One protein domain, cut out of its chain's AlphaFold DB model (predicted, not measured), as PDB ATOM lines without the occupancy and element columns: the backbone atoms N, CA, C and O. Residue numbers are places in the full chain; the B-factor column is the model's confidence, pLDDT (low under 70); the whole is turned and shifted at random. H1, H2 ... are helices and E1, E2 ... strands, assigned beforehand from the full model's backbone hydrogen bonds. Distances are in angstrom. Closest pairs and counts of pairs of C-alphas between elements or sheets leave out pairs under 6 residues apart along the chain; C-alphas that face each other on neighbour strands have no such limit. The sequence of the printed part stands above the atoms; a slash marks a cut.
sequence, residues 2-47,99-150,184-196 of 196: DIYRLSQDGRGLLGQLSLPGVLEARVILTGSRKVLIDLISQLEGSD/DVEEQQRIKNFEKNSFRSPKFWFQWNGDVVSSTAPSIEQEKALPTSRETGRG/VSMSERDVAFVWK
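Overview. This is residues 2 to 47, 99 to 150 and 184 to 196 of the 196 residues of the protein "Catalase" of Colletotrichum orchidophilum (UniProt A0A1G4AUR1). A strongly twisted sheet of five antiparallel strands makes the body, with helix H1 slantwise over one of its faces. A second helix, H2, sticks out far from the body as a free arm with residues 114 to 116, and residues 133 to 139, in the link between E4 and E5, stand free as a loop. The printed part has 111 residues with two named helices and five named strands, in the order E1 E2 E3 H1 H2 E4 E5; the sheet's order is E1 E2 E3 E4 E5, and the class is mixed, helices and strands. The whole is only just loose, close to extended, with a radius of gyration of the C-alphas of 19.5 A and spans of 73 by 32 by 27 A.

Arrangement. E1, residues 2 to 6, is an edge strand and forms a hairpin with E2, residues 12 to 19, with N 4 and O 14 2.9 A apart. E2 and E3, residues 23 to 30, form the next hairpin at 156 degrees, with N 13 and O 29 2.8 A apart. E1, E2 and E3 are a meander, each strand the antiparallel neighbour of the one before. H1, residues 33 to 45, is on the sheet at a height of 7.9 A, over E3 and slantwise to the strands, at 55 degrees to E3 on the local plane; this gives two layers, a helix on one face of a sheet. The closest C-alphas of H1 and E3 are those of Leu 36 and Thr 30, 5.7 A apart. H2, residues 99 to 113, is not on the sheet and is apart from H1. E4, residues 118 to 128, is antiparallel to E3, with N 26 and O 124 2.8 A apart. E4 forms a hairpin with the edge strand E5, residues 143 to 150, with N 127 and O 144 2.8 A apart. In H1 and H2 every O i to N i+4 pair is within hydrogen-bond range.

Along the chain. E1 begins at C-alpha 2 (32.419, 10.822, -44.331) and is 12.2 A long. E2 measures 21.5 A, E3 20.5 A, H1 18.2 A and H2 20.2 A. H2 begins at C-alpha 99 (70.925, 22.071, -37.457). E4 measures 27.5 A and bends by 70 degrees at residue 125. E5 measures 20.7 A and ends at C-alpha 150 (34.560, -2.893, -36.240).

Size, cuts and confidence. The outline is a rod, but without the free stretches the body spans 42 by 30 by 29 A. The C-alphas of Asp 99 and Ile 135, the two farthest apart, are 73.5 A apart. Residues 48 to 98 and 151 to 183 are not printed, with C-alpha gaps of 55.8 A and 21.8 A. The link from E4 to E5 is long, and residues 184 to 196 hold no named element. The model's pLDDT is under 70 at residues 46 to 47, 108 to 115, 130 to 141 and 185 to 190.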
ATOM      1  N   ASP A   2      32.248   9.417 -44.680       92.50
ATOM      2  CA  ASP A   2      32.419  10.822 -44.331       92.50
ATOM      3  C   ASP A   2      32.527  11.020 -42.811       92.50
ATOM      4  O   ASP A   2      32.071  10.180 -42.029       92.50
ATOM      5  N   ILE A   3      33.182  12.102 -42.393       91.12
ATOM      6  CA  ILE A   3      33.426  12.477 -40.999       91.12
ATOM      7  C   ILE A   3      33.049  13.949 -40.833       91.12
ATOM      8  O   ILE A   3      33.796  14.834 -41.249       91.12
ATOM      9  N   TYR A   4      31.927  14.199 -40.167       89.94
ATOM     10  CA  TYR A   4      31.327  15.527 -40.054       89.94
ATOM     11  C   TYR A   4      31.990  16.380 -38.972       89.94
ATOM     12  O   TYR A   4      32.345  17.538 -39.194       89.94
ATOM     13  N   ARG A   5      32.138  15.816 -37.764       90.31
ATOM     14  CA  ARG A   5      32.577  16.556 -36.572       90.31
ATOM     15  C   ARG A   5      33.118  15.645 -35.472       90.31
ATOM     16  O   ARG A   5      33.011  14.423 -35.543       90.31
ATOM     17  N   LEU A   6      33.681  16.260 -34.438       92.06
ATOM     18  CA  LEU A   6      33.985  15.595 -33.171       92.06
ATOM     19  C   LEU A   6      32.708  15.416 -32.328       92.06
ATOM     20  O   LEU A   6      31.719  16.130 -32.513       92.06
ATOM     21  N   SER A   7      32.740  14.481 -31.380       91.81
ATOM     22  CA  SER A   7      31.806  14.441 -30.249       91.81
ATOM     23  C   SER A   7      31.948  15.696 -29.373       91.81
ATOM     24  O   SER A   7      32.971  16.380 -29.418       91.81
ATOM     25  N   GLN A   8      30.933  16.001 -28.556       89.06
ATOM     26  CA  GLN A   8      30.924  17.199 -27.694       89.06
ATOM     27  C   GLN A   8      32.117  17.252 -26.722       89.06
ATOM     28  O   GLN A   8      32.620  18.327 -26.415       89.06
ATOM     29  N   ASP A   9      32.596  16.090 -26.279       88.06
ATOM     30  CA  ASP A   9      33.756  15.927 -25.399       88.06
ATOM     31  C   ASP A   9      35.108  15.844 -26.143       88.06
ATOM     32  O   ASP A   9      36.149  15.653 -25.516       88.06
ATOM     33  N   GLY A  10      35.106  15.926 -27.479       91.94
ATOM     34  CA  GLY A  10      36.296  15.816 -28.327       91.94
ATOM     35  C   GLY A  10      36.948  14.426 -28.397       91.94
ATOM     36  O   GLY A  10      37.980  14.285 -29.054       91.94
ATOM     37  N   ARG A  11      36.395  13.392 -27.743       93.19
ATOM     38  CA  ARG A  11      37.033  12.062 -27.622       93.19
ATOM     39  C   ARG A  11      36.714  11.092 -28.770       93.19
ATOM     40  O   ARG A  11      37.362  10.046 -28.879       93.19
ATOM     41  N   GLY A  12      35.750  11.422 -29.628       94.06
ATOM     42  CA  GLY A  12      35.334  10.620 -30.778       94.06
ATOM     43  C   GLY A  12      35.052  11.451 -32.029       94.06
ATOM     44  O   GLY A  12      34.869  12.664 -31.970       94.06
ATOM     45  N   LEU A  13      35.015  10.776 -33.175       94.12
ATOM     46  CA  LEU A  13      34.640  11.317 -34.481       94.12
ATOM     47  C   LEU A  13      33.252  10.790 -34.854       94.12
ATOM     48  O   LEU A  13      32.986   9.596 -34.709       94.12
ATOM     49  N   LEU A  14      32.392  11.672 -35.351       94.25
ATOM     50  CA  LEU A  14      31.019  11.388 -35.762       94.25
ATOM     51  C   LEU A  14      30.911  11.511 -37.287       94.25
ATOM     52  O   LEU A  14      31.390  12.492 -37.864       94.25
ATOM     53  N   GLY A  15      30.291  10.533 -37.945       93.75
ATOM     54  CA  GLY A  15      30.272  10.466 -39.408       93.75
ATOM     55  C   GLY A  15      29.243   9.505 -39.995       93.75
ATOM     56  O   GLY A  15      28.326   9.044 -39.308       93.75
ATOM     57  N   GLN A  16      29.425   9.173 -41.273       94.50
ATOM     58  CA  GLN A  16      28.603   8.212 -42.008       94.50
ATOM     59  C   GLN A  16      29.462   7.197 -42.773       94.50
ATOM     60  O   GLN A  16      30.409   7.537 -43.488       94.50
ATOM     61  N   LEU A  17      29.092   5.925 -42.649       95.50
ATOM     62  CA  LEU A  17      29.599   4.818 -43.443       95.50
ATOM     63  C   LEU A  17      28.539   4.432 -44.482       95.50
ATOM     64  O   LEU A  17      27.392   4.169 -44.139       95.50
ATOM     65  N   SER A  18      28.943   4.378 -45.749       94.69
ATOM     66  CA  SER A  18      28.123   3.873 -46.850       94.69
ATOM     67  C   SER A  18      28.865   2.724 -47.528       94.69
ATOM     68  O   SER A  18      30.043   2.865 -47.873       94.69
ATOM     69  N   LEU A  19      28.179   1.592 -47.685       93.81
ATOM     70  CA  LEU A  19      28.566   0.458 -48.518       93.81
ATOM     71  C   LEU A  19      27.487   0.340 -49.609       93.81
ATOM     72  O   LEU A  19      26.377  -0.104 -49.300       93.81
ATOM     73  N   PRO A  20      27.764   0.768 -50.858       91.25
ATOM     74  CA  PRO A  20      26.744   0.890 -51.897       91.25
ATOM     75  C   PRO A  20      25.908  -0.379 -52.091       91.25
ATOM     76  O   PRO A  20      26.448  -1.460 -52.321       91.25
ATOM     77  N   GLY A  21      24.584  -0.233 -51.996       89.31
ATOM     78  CA  GLY A  21      23.620  -1.329 -52.143       89.31
ATOM     79  C   GLY A  21      23.528  -2.299 -50.959       89.31
ATOM     80  O   GLY A  21      22.799  -3.280 -51.072       89.31
ATOM     81  N   VAL A  22      24.240  -2.056 -49.847       91.81
ATOM     82  CA  VAL A  22      24.281  -2.971 -48.690       91.81
ATOM     83  C   VAL A  22      24.008  -2.279 -47.355       91.81
ATOM     84  O   VAL A  22      23.214  -2.794 -46.576       91.81
ATOM     85  N   LEU A  23      24.665  -1.150 -47.071       93.44
ATOM     86  CA  LEU A  23      24.617  -0.489 -45.761       93.44
ATOM     87  C   LEU A  23      24.674   1.033 -45.904       93.44
ATOM     88  O   LEU A  23      25.600   1.557 -46.526       93.44
ATOM     89  N   GLU A  24      23.774   1.737 -45.225       94.25
ATOM     90  CA  GLU A  24      23.901   3.171 -44.960       94.25
ATOM     91  C   GLU A  24      23.761   3.429 -43.456       94.25
ATOM     92  O   GLU A  24      22.714   3.173 -42.867       94.25
ATOM     93  N   ALA A  25      24.839   3.887 -42.810       95.75
ATOM     94  CA  ALA A  25      24.915   3.933 -41.353       95.75
ATOM     95  C   ALA A  25      25.628   5.161 -40.793       95.75
ATOM     96  O   ALA A  25      26.658   5.612 -41.297       95.75
ATOM     97  N   ARG A  26      25.130   5.643 -39.657       96.00
ATOM     98  CA  ARG A  26      25.837   6.575 -38.779       96.00
ATOM     99  C   ARG A  26      26.944   5.820 -38.055       96.00
ATOM    100  O   ARG A  26      26.773   4.659 -37.688       96.00
ATOM    101  N   VAL A  27      28.092   6.463 -37.863       96.56
ATOM    102  CA  VAL A  27      29.270   5.833 -37.254       96.56
ATOM    103  C   VAL A  27      29.921   6.743 -36.215       96.56
ATOM    104  O   VAL A  27      30.087   7.943 -36.438       96.56
ATOM    105  N   ILE A  28      30.308   6.143 -35.087       97.25
ATOM    106  CA  ILE A  28      31.115   6.763 -34.030       97.25
ATOM    107  C   ILE A  28      32.479   6.075 -34.035       97.25
ATOM    108  O   ILE A  28      32.548   4.861 -33.841       97.25
ATOM    109  N   LEU A  29      33.563   6.829 -34.236       97.12
ATOM    110  CA  LEU A  29      34.938   6.318 -34.246       97.12
ATOM    111  C   LEU A  29      35.744   6.875 -33.070       97.12
ATOM    112  O   LEU A  29      35.689   8.067 -32.784       97.12
ATOM    113  N   THR A  30      36.550   6.042 -32.412       97.50
ATOM    114  CA  THR A  30      37.379   6.457 -31.263       97.50
ATOM    115  C   THR A  30      38.721   5.722 -31.232       97.50
ATOM    116  O   THR A  30      38.854   4.617 -31.760       97.50
ATOM    117  N   GLY A  31      39.727   6.297 -30.569       95.19
ATOM    118  CA  GLY A  31      41.039   5.654 -30.414       95.19
ATOM    119  C   GLY A  31      41.054   4.435 -29.476       95.19
ATOM    120  O   GLY A  31      42.017   3.671 -29.483       95.19
ATOM    121  N   SER A  32      40.011   4.208 -28.662       95.44
ATOM    122  CA  SER A  32      39.979   3.096 -27.699       95.44
ATOM    123  C   SER A  32      38.578   2.521 -27.496       95.44
ATOM    124  O   SER A  32      37.595   3.251 -27.433       95.44
ATOM    125  N   ARG A  33      38.486   1.199 -27.305       96.19
ATOM    126  CA  ARG A  33      37.202   0.516 -27.060       96.19
ATOM    127  C   ARG A  33      36.454   1.038 -25.830       96.19
ATOM    128  O   ARG A  33      35.232   1.026 -25.844       96.19
ATOM    129  N   LYS A  34      37.170   1.485 -24.788       96.81
ATOM    130  CA  LYS A  34      36.546   2.070 -23.594       96.81
ATOM    131  C   LYS A  34      35.826   3.373 -23.947       96.81
ATOM    132  O   LYS A  34      34.630   3.465 -23.729       96.81
ATOM    133  N   VAL A  35      36.528   4.309 -24.588       96.62
ATOM    134  CA  VAL A  35      35.938   5.581 -25.039       96.62
ATOM    135  C   VAL A  35      34.781   5.354 -26.015       96.62
ATOM    136  O   VAL A  35      33.797   6.076 -25.940       96.62
ATOM    137  N   LEU A  36      34.856   4.334 -26.884       97.25
ATOM    138  CA  LEU A  36      33.731   3.951 -27.744       97.25
ATOM    139  C   LEU A  36      32.484   3.594 -26.923       97.25
ATOM    140  O   LEU A  36      31.428   4.164 -27.167       97.25
ATOM    141  N   ILE A  37      32.614   2.671 -25.963       96.31
ATOM    142  CA  ILE A  37      31.503   2.228 -25.106       96.31
ATOM    143  C   ILE A  37      30.945   3.409 -24.303       96.31
ATOM    144  O   ILE A  37      29.740   3.638 -24.343       96.31
ATOM    145  N   ASP A  38      31.820   4.185 -23.656       95.75
ATOM    146  CA  ASP A  38      31.435   5.347 -22.851       95.75
ATOM    147  C   ASP A  38      30.645   6.380 -23.691       95.75
ATOM    148  O   ASP A  38      29.630   6.898 -23.232       95.75
ATOM    149  N   LEU A  39      31.071   6.656 -24.934       95.12
ATOM    150  CA  LEU A  39      30.376   7.581 -25.844       95.12
ATOM    151  C   LEU A  39      29.032   7.040 -26.338       95.12
ATOM    152  O   LEU A  39      28.065   7.792 -26.390       95.12
ATOM    153  N   ILE A  40      28.943   5.756 -26.691       94.31
ATOM    154  CA  ILE A  40      27.676   5.154 -27.132       94.31
ATOM    155  C   ILE A  40      26.630   5.266 -26.020       94.31
ATOM    156  O   ILE A  40      25.532   5.754 -26.273       94.31
ATOM    157  N   SER A  41      26.991   4.917 -24.780       93.81
ATOM    158  CA  SER A  41      26.090   5.038 -23.630       93.81
ATOM    159  C   SER A  41      25.627   6.478 -23.376       93.81
ATOM    160  O   SER A  41      24.495   6.679 -22.951       93.81
ATOM    161  N   GLN A  42      26.460   7.483 -23.670       92.19
ATOM    162  CA  GLN A  42      26.060   8.893 -23.592       92.19
ATOM    163  C   GLN A  42      25.059   9.276 -24.691       92.19
ATOM    164  O   GLN A  42      24.075   9.949 -24.398       92.19
ATOM    165  N   LEU A  43      25.271   8.845 -25.941       89.56
ATOM    166  CA  LEU A  43      24.351   9.162 -27.041       89.56
ATOM    167  C   LEU A  43      23.031   8.375 -26.974       89.56
ATOM    168  O   LEU A  43      22.012   8.890 -27.424       89.56
ATOM    169  N   GLU A  44      23.033   7.167 -26.412       89.25
ATOM    170  CA  GLU A  44      21.816   6.385 -26.152       89.25
ATOM    171  C   GLU A  44      21.061   6.915 -24.921       89.25
ATOM    172  O   GLU A  44      19.840   7.040 -24.953       89.25
ATOM    173  N   GLY A  45      21.777   7.301 -23.856       78.12
ATOM    174  CA  GLY A  45      21.180   7.867 -22.642       78.12
ATOM    175  C   GLY A  45      20.627   9.287 -22.813       78.12
ATOM    176  O   GLY A  45      19.636   9.622 -22.179       78.12
ATOM    177  N   SER A  46      21.213  10.105 -23.694       63.53
ATOM    178  CA  SER A  46      20.779  11.493 -23.937       63.53
ATOM    179  C   SER A  46      19.459  11.625 -24.720       63.53
ATOM    180  O   SER A  46      18.994  12.748 -24.914       63.53
ATOM    181  N   ASP A  47      18.884  10.522 -25.209       55.03
ATOM    182  CA  ASP A  47      17.583  10.487 -25.903       55.03
ATOM    183  C   ASP A  47      16.455   9.924 -25.011       55.03
ATOM    184  O   ASP A  47      15.281   9.982 -25.378       55.03
ATOM    185  N   ASP A  99      71.157  23.088 -36.430       71.12
ATOM    186  CA  ASP A  99      70.925  22.071 -37.457       71.12
ATOM    187  C   ASP A  99      70.698  20.679 -36.833       71.12
ATOM    188  O   ASP A  99      69.844  19.908 -37.280       71.12
ATOM    189  N   VAL A 100      71.380  20.360 -35.723       75.25
ATOM    190  CA  VAL A 100      71.111  19.141 -34.936       75.25
ATOM    191  C   VAL A 100      69.710  19.182 -34.322       75.25
ATOM    192  O   VAL A 100      68.969  18.198 -34.443       75.25
ATOM    193  N   GLU A 101      69.306  20.305 -33.718       79.06
ATOM    194  CA  GLU A 101      67.948  20.483 -33.201       79.06
ATOM    195  C   GLU A 101      66.887  20.384 -34.304       79.06
ATOM    196  O   GLU A 101      65.893  19.674 -34.127       79.06
ATOM    197  N   GLU A 102      67.077  21.048 -35.448       77.00
ATOM    198  CA  GLU A 102      66.135  20.995 -36.567       77.00
ATOM    199  C   GLU A 102      66.011  19.572 -37.119       77.00
ATOM    200  O   GLU A 102      64.903  19.034 -37.211       77.00
ATOM    201  N   GLN A 103      67.129  18.888 -37.367       76.62
ATOM    202  CA  GLN A 103      67.111  17.484 -37.767       76.62
ATOM    203  C   GLN A 103      66.434  16.587 -36.723       76.62
ATOM    204  O   GLN A 103      65.794  15.597 -37.086       76.62
ATOM    205  N   GLN A 104      66.561  16.881 -35.428       78.00
ATOM    206  CA  GLN A 104      65.924  16.108 -34.363       78.00
ATOM    207  C   GLN A 104      64.419  16.403 -34.270       78.00
ATOM    208  O   GLN A 104      63.632  15.471 -34.081       78.00
ATOM    209  N   ARG A 105      63.992  17.650 -34.514       78.25
ATOM    210  CA  ARG A 105      62.585  18.042 -34.700       78.25
ATOM    211  C   ARG A 105      61.984  17.347 -35.928       78.25
ATOM    212  O   ARG A 105      60.911  16.764 -35.796       78.25
ATOM    213  N   ILE A 106      62.689  17.293 -37.063       74.62
ATOM    214  CA  ILE A 106      62.271  16.571 -38.281       74.62
ATOM    215  C   ILE A 106      62.178  15.060 -38.025       74.62
ATOM    216  O   ILE A 106      61.123  14.473 -38.248       74.62
ATOM    217  N   LYS A 107      63.215  14.423 -37.460       70.06
ATOM    218  CA  LYS A 107      63.208  12.982 -37.116       70.06
ATOM    219  C   LYS A 107      62.083  12.631 -36.132       70.06
ATOM    220  O   LYS A 107      61.481  11.561 -36.230       70.06
ATOM    221  N   ASN A 108      61.781  13.518 -35.182       64.88
ATOM    222  CA  ASN A 108      60.650  13.361 -34.268       64.88
ATOM    223  C   ASN A 108      59.310  13.555 -34.988       64.88
ATOM    224  O   ASN A 108      58.387  12.780 -34.742       64.88
ATOM    225  N   PHE A 109      59.207  14.529 -35.896       63.31
ATOM    226  CA  PHE A 109      58.026  14.756 -36.724       63.31
ATOM    227  C   PHE A 109      57.741  13.546 -37.615       63.31
ATOM    228  O   PHE A 109      56.638  13.022 -37.551       63.31
ATOM    229  N   GLU A 110      58.725  13.017 -38.346       61.31
ATOM    230  CA  GLU A 110      58.601  11.805 -39.170       61.31
ATOM    231  C   GLU A 110      58.145  10.591 -38.349       61.31
ATOM    232  O   GLU A 110      57.160   9.939 -38.704       61.31
ATOM    233  N   LYS A 111      58.771  10.337 -37.188       62.34
ATOM    234  CA  LYS A 111      58.338   9.291 -36.237       62.34
ATOM    235  C   LYS A 111      56.897   9.481 -35.741       62.34
ATOM    236  O   LYS A 111      56.243   8.502 -35.384       62.34
ATOM    237  N   ASN A 112      56.395  10.716 -35.712       53.09
ATOM    238  CA  ASN A 112      55.005  11.045 -35.390       53.09
ATOM    239  C   ASN A 112      54.074  11.003 -36.620       53.09
ATOM    240  O   ASN A 112      52.871  10.815 -36.456       53.09
ATOM    241  N   SER A 113      54.620  11.182 -37.826       54.88
ATOM    242  CA  SER A 113      53.889  11.347 -39.088       54.88
ATOM    243  C   SER A 113      53.453  10.008 -39.683       54.88
ATOM    244  O   SER A 113      52.326   9.896 -40.155       54.88
ATOM    245  N   PHE A 114      54.274   8.954 -39.568       54.25
ATOM    246  CA  PHE A 114      53.941   7.590 -40.024       54.25
ATOM    247  C   PHE A 114      52.937   6.849 -39.123       54.25
ATOM    248  O   PHE A 114      52.974   5.623 -38.973       54.25
ATOM    249  N   ARG A 115      52.002   7.571 -38.504       68.12
ATOM    250  CA  ARG A 115      50.883   6.952 -37.802       68.12
ATOM    251  C   ARG A 115      49.860   6.527 -38.843       68.12
ATOM    252  O   ARG A 115      49.309   7.354 -39.553       68.12
ATOM    253  N   SER A 116      49.598   5.227 -38.901       77.00
ATOM    254  CA  SER A 116      48.386   4.668 -39.502       77.00
ATOM    255  C   SER A 116      47.336   4.586 -38.384       77.00
ATOM    256  O   SER A 116      47.325   3.590 -37.653       77.00
ATOM    257  N   PRO A 117      46.554   5.651 -38.102       88.69
ATOM    258  CA  PRO A 117      45.762   5.709 -36.884       88.69
ATOM    259  C   PRO A 117      44.651   4.662 -36.923       88.69
ATOM    260  O   PRO A 117      43.867   4.585 -37.875       88.69
ATOM    261  N   LYS A 118      44.602   3.849 -35.866       93.19
ATOM    262  CA  LYS A 118      43.573   2.835 -35.661       93.19
ATOM    263  C   LYS A 118      42.429   3.411 -34.837       93.19
ATOM    264  O   LYS A 118      42.648   3.874 -33.720       93.19
ATOM    265  N   PHE A 119      41.216   3.280 -35.355       96.19
ATOM    266  CA  PHE A 119      39.985   3.631 -34.662       96.19
ATOM    267  C   PHE A 119      39.103   2.398 -34.478       96.19
ATOM    268  O   PHE A 119      38.935   1.603 -35.400       96.19
ATOM    269  N   TRP A 120      38.520   2.256 -33.292       98.12
ATOM    270  CA  TRP A 120      37.393   1.362 -33.036       98.12
ATOM    271  C   TRP A 120      36.106   2.099 -33.370       98.12
ATOM    272  O   TRP A 120      35.999   3.285 -33.049       98.12
ATOM    273  N   PHE A 121      35.135   1.412 -33.968       97.94
ATOM    274  CA  PHE A 121      33.847   2.021 -34.278       97.94
ATOM    275  C   PHE A 121      32.656   1.121 -33.951       97.94
ATOM    276  O   PHE A 121      32.758  -0.110 -33.977       97.94
ATOM    277  N   GLN A 122      31.528   1.766 -33.659       98.00
ATOM    278  CA  GLN A 122      30.194   1.182 -33.758       98.00
ATOM    279  C   GLN A 122      29.437   1.950 -34.837       98.00
ATOM    280  O   GLN A 122      29.608   3.165 -34.980       98.00
ATOM    281  N   TRP A 123      28.635   1.228 -35.607       97.50
ATOM    282  CA  TRP A 123      27.747   1.771 -36.621       97.50
ATOM    283  C   TRP A 123      26.297   1.428 -36.269       97.50
ATOM    284  O   TRP A 123      26.057   0.404 -35.633       97.50
ATOM    285  N   ASN A 124      25.362   2.284 -36.670       96.44
ATOM    286  CA  ASN A 124      23.915   2.084 -36.571       96.44
ATOM    287  C   ASN A 124      23.279   2.605 -37.868       96.44
ATOM    288  O   ASN A 124      23.576   3.730 -38.280       96.44
ATOM    289  N   GLY A 125      22.472   1.791 -38.547       94.75
ATOM    290  CA  GLY A 125      21.925   2.154 -39.853       94.75
ATOM    291  C   GLY A 125      21.073   1.091 -40.528       94.75
ATOM    292  O   GLY A 125      20.781   0.045 -39.951       94.75
ATOM    293  N   ASP A 126      20.697   1.380 -41.769       93.88
ATOM    294  CA  ASP A 126      19.843   0.538 -42.599       93.88
ATOM    295  C   ASP A 126      20.677  -0.453 -43.422       93.88
ATOM    296  O   ASP A 126      21.572  -0.070 -44.183       93.88
ATOM    297  N   VAL A 127      20.358  -1.739 -43.275       93.69
ATOM    298  CA  VAL A 127      20.954  -2.870 -43.993       93.69
ATOM    299  C   VAL A 127      19.973  -3.380 -45.040       93.69
ATOM    300  O   VAL A 127      18.819  -3.673 -44.735       93.69
ATOM    301  N   VAL A 128      20.427  -3.528 -46.281       90.88
ATOM    302  CA  VAL A 128      19.617  -4.057 -47.385       90.88
ATOM    303  C   VAL A 128      19.571  -5.587 -47.310       90.88
ATOM    304  O   VAL A 128      20.558  -6.266 -47.599       90.88
ATOM    305  N   SER A 129      18.415  -6.157 -46.955       75.19
ATOM    306  CA  SER A 129      18.236  -7.612 -46.884       75.19
ATOM    307  C   SER A 129      17.962  -8.220 -48.266       75.19
ATOM    308  O   SER A 129      16.915  -7.998 -48.875       75.19
ATOM    309  N   SER A 130      18.877  -9.065 -48.750       64.12
ATOM    310  CA  SER A 130      18.809  -9.713 -50.077       64.12
ATOM    311  C   SER A 130      17.800 -10.880 -50.185       64.12
ATOM    312  O   SER A 130      17.826 -11.631 -51.159       64.12
ATOM    313  N   THR A 131      16.931 -11.092 -49.194       56.41
ATOM    314  CA  THR A 131      16.081 -12.293 -49.055       56.41
ATOM    315  C   THR A 131      14.703 -12.205 -49.727       56.41
ATOM    316  O   THR A 131      13.896 -13.124 -49.581       56.41
ATOM    317  N   ALA A 132      14.415 -11.148 -50.493       47.59
ATOM    318  CA  ALA A 132      13.173 -11.042 -51.260       47.59
ATOM    319  C   ALA A 132      13.243 -11.849 -52.580       47.59
ATOM    320  O   ALA A 132      14.120 -11.578 -53.402       47.59
ATOM    321  N   PRO A 133      12.329 -12.807 -52.839       46.78
ATOM    322  CA  PRO A 133      12.236 -13.464 -54.140       46.78
ATOM    323  C   PRO A 133      11.627 -12.521 -55.189       46.78
ATOM    324  O   PRO A 133      10.663 -11.806 -54.916       46.78
ATOM    325  N   SER A 134      12.176 -12.549 -56.403       59.06
ATOM    326  CA  SER A 134      11.797 -11.661 -57.507       59.06
ATOM    327  C   SER A 134      10.336 -11.806 -57.947       59.06
ATOM    328  O   SER A 134       9.980 -12.828 -58.531       59.06
ATOM    329  N   ILE A 135       9.539 -10.741 -57.800       49.84
ATOM    330  CA  ILE A 135       8.460 -10.374 -58.736       49.84
ATOM    331  C   ILE A 135       8.496  -8.850 -58.928       49.84
ATOM    332  O   ILE A 135       8.728  -8.096 -57.986       49.84
ATOM    333  N   GLU A 136       8.292  -8.428 -60.172       53.00
ATOM    334  CA  GLU A 136       8.307  -7.052 -60.675       53.00
ATOM    335  C   GLU A 136       7.470  -6.067 -59.836       53.00
ATOM    336  O   GLU A 136       6.243  -6.154 -59.809       53.00
ATOM    337  N   GLN A 137       8.129  -5.083 -59.213       45.34
ATOM    338  CA  GLN A 137       7.577  -3.761 -58.885       45.34
ATOM    339  C   GLN A 137       8.693  -2.832 -58.387       45.34
ATOM    340  O   GLN A 137       9.664  -3.291 -57.791       45.34
ATOM    341  N   GLU A 138       8.532  -1.519 -58.581       51.66
ATOM    342  CA  GLU A 138       9.436  -0.449 -58.106       51.66
ATOM    343  C   GLU A 138       9.319  -0.232 -56.582       51.66
ATOM    344  O   GLU A 138       9.141   0.877 -56.078       51.66
ATOM    345  N   LYS A 139       9.343  -1.327 -55.825       53.78
ATOM    346  CA  LYS A 139       9.171  -1.344 -54.378       53.78
ATOM    347  C   LYS A 139      10.549  -1.345 -53.728       53.78
ATOM    348  O   LYS A 139      11.378  -2.188 -54.062       53.78
ATOM    349  N   ALA A 140      10.783  -0.403 -52.815       61.97
ATOM    350  CA  ALA A 140      12.041  -0.303 -52.080       61.97
ATOM    351  C   ALA A 140      12.442  -1.666 -51.487       61.97
ATOM    352  O   ALA A 140      11.591  -2.380 -50.943       61.97
ATOM    353  N   LEU A 141      13.728  -2.022 -51.608       65.62
ATOM    354  CA  LEU A 141      14.262  -3.237 -50.993       65.62
ATOM    355  C   LEU A 141      13.976  -3.222 -49.482       65.62
ATOM    356  O   LEU A 141      14.039  -2.156 -48.869       65.62
ATOM    357  N   PRO A 142      13.675  -4.380 -48.870       75.00
ATOM    358  CA  PRO A 142      13.450  -4.445 -47.435       75.00
ATOM    359  C   PRO A 142      14.744  -4.089 -46.696       75.00
ATOM    360  O   PRO A 142      15.734  -4.821 -46.771       75.00
ATOM    361  N   THR A 143      14.726  -2.966 -45.981       83.56
ATOM    362  CA  THR A 143      15.803  -2.574 -45.074       83.56
ATOM    363  C   THR A 143      15.503  -3.020 -43.646       83.56
ATOM    364  O   THR A 143      14.377  -2.891 -43.160       83.56
ATOM    365  N   SER A 144      16.515  -3.558 -42.969       88.50
ATOM    366  CA  SER A 144      16.513  -3.808 -41.528       88.50
ATOM    367  C   SER A 144      17.436  -2.812 -40.844       88.50
ATOM    368  O   SER A 144      18.572  -2.612 -41.268       88.50
ATOM    369  N   ARG A 145      16.956  -2.186 -39.767       91.88
ATOM    370  CA  ARG A 145      17.783  -1.304 -38.950       91.88
ATOM    371  C   ARG A 145      18.640  -2.130 -38.000       91.88
ATOM    372  O   ARG A 145      18.103  -2.885 -37.190       91.88
ATOM    373  N   GLU A 146      19.952  -1.963 -38.074       94.25
ATOM    374  CA  GLU A 146      20.921  -2.770 -37.334       94.25
ATOM    375  C   GLU A 146      22.060  -1.937 -36.750       94.25
ATOM    376  O   GLU A 146      22.287  -0.782 -37.108       94.25
ATOM    377  N   THR A 147      22.793  -2.565 -35.833       96.06
ATOM    378  CA  THR A 147      24.017  -2.041 -35.234       96.06
ATOM    379  C   THR A 147      25.111  -3.093 -35.314       96.06
ATOM    380  O   THR A 147      24.852  -4.292 -35.215       96.06
ATOM    381  N   GLY A 148      26.354  -2.651 -35.455       96.62
ATOM    382  CA  GLY A 148      27.502  -3.542 -35.464       96.62
ATOM    383  C   GLY A 148      28.797  -2.817 -35.140       96.62
ATOM    384  O   GLY A 148      28.852  -1.595 -34.999       96.62
ATOM    385  N   ARG A 149      29.879  -3.579 -34.981       97.56
ATOM    386  CA  ARG A 149      31.182  -3.054 -34.550       97.56
ATOM    387  C   ARG A 149      32.293  -3.429 -35.512       97.56
ATOM    388  O   ARG A 149      32.188  -4.386 -36.277       97.56
ATOM    389  N   GLY A 150      33.375  -2.668 -35.433       97.69
ATOM    390  CA  GLY A 150      34.560  -2.893 -36.240       97.69
ATOM    391  C   GLY A 150      35.757  -2.076 -35.779       97.69
ATOM    392  O   GLY A 150      35.760  -1.430 -34.723       97.69
ATOM    393  N   VAL A 184      36.095  13.550 -48.972       70.88
ATOM    394  CA  VAL A 184      36.631  14.894 -48.734       70.88
ATOM    395  C   VAL A 184      35.485  15.874 -48.949       70.88
ATOM    396  O   VAL A 184      35.476  16.617 -49.930       70.88
ATOM    397  N   SER A 185      34.491  15.842 -48.056       58.94
ATOM    398  CA  SER A 185      33.425  16.837 -48.082       58.94
ATOM    399  C   SER A 185      34.001  18.196 -47.676       58.94
ATOM    400  O   SER A 185      34.489  18.435 -46.568       58.94
ATOM    401  N   MET A 186      33.987  19.120 -48.634       53.00
ATOM    402  CA  MET A 186      34.066  20.536 -48.316       53.00
ATOM    403  C   MET A 186      32.709  20.922 -47.708       53.00
ATOM    404  O   MET A 186      31.676  20.704 -48.334       53.00
ATOM    405  N   SER A 187      32.721  21.535 -46.521       48.56
ATOM    406  CA  SER A 187      31.568  22.201 -45.878       48.56
ATOM    407  C   SER A 187      30.346  21.352 -45.449       48.56
ATOM    408  O   SER A 187      29.225  21.685 -45.805       48.56
ATOM    409  N   GLU A 188      30.527  20.376 -44.546       53.22
ATOM    410  CA  GLU A 188      29.417  19.745 -43.780       53.22
ATOM    411  C   GLU A 188      29.527  19.902 -42.243       53.22
ATOM    412  O   GLU A 188      29.146  19.023 -41.468       53.22
ATOM    413  N   ARG A 189      30.013  21.055 -41.750       56.78
ATOM    414  CA  ARG A 189      30.063  21.329 -40.291       56.78
ATOM    415  C   ARG A 189      28.681  21.330 -39.617       56.78
ATOM    416  O   ARG A 189      28.597  21.068 -38.417       56.78
ATOM    417  N   ASP A 190      27.629  21.581 -40.394       61.09
ATOM    418  CA  ASP A 190      26.258  21.778 -39.915       61.09
ATOM    419  C   ASP A 190      25.347  20.549 -40.106       61.09
ATOM    420  O   ASP A 190      24.160  20.609 -39.783       61.09
ATOM    421  N   VAL A 191      25.870  19.408 -40.581       71.00
ATOM    422  CA  VAL A 191      25.062  18.180 -40.680       71.00
ATOM    423  C   VAL A 191      24.694  17.675 -39.285       71.00
ATOM    424  O   VAL A 191      25.539  17.404 -38.423       71.00
ATOM    425  N   ALA A 192      23.388  17.541 -39.055       75.44
ATOM    426  CA  ALA A 192      22.837  17.021 -37.817       75.44
ATOM    427  C   ALA A 192      23.150  15.522 -37.679       75.44
ATOM    428  O   ALA A 192      22.474  14.667 -38.248       75.44
ATOM    429  N   PHE A 193      24.175  15.193 -36.890       85.81
ATOM    430  CA  PHE A 193      24.419  13.815 -36.478       85.81
ATOM    431  C   PHE A 193      23.362  13.376 -35.460       85.81
ATOM    432  O   PHE A 193      23.290  13.928 -34.361       85.81
ATOM    433  N   VAL A 194      22.583  12.361 -35.827       88.00
ATOM    434  CA  VAL A 194      21.590  11.685 -34.986       88.00
ATOM    435  C   VAL A 194      22.028  10.227 -34.868       88.00
ATOM    436  O   VAL A 194      22.287   9.604 -35.891       88.00
ATOM    437  N   TRP A 195      22.157   9.696 -33.647       89.56
ATOM    438  CA  TRP A 195      22.635   8.318 -33.414       89.56
ATOM    439  C   TRP A 195      21.543   7.246 -33.537       89.56
ATOM    440  O   TRP A 195      21.870   6.061 -33.541       89.56
ATOM    441  N   LYS A 196      20.273   7.663 -33.634       70.38
ATOM    442  CA  LYS A 196      19.120   6.768 -33.790       70.38
ATOM    443  C   LYS A 196      19.315   5.842 -34.964       70.38
ATOM    444  O   LYS A 196      19.583   6.348 -36.079       70.38
TER     445      LYS A 196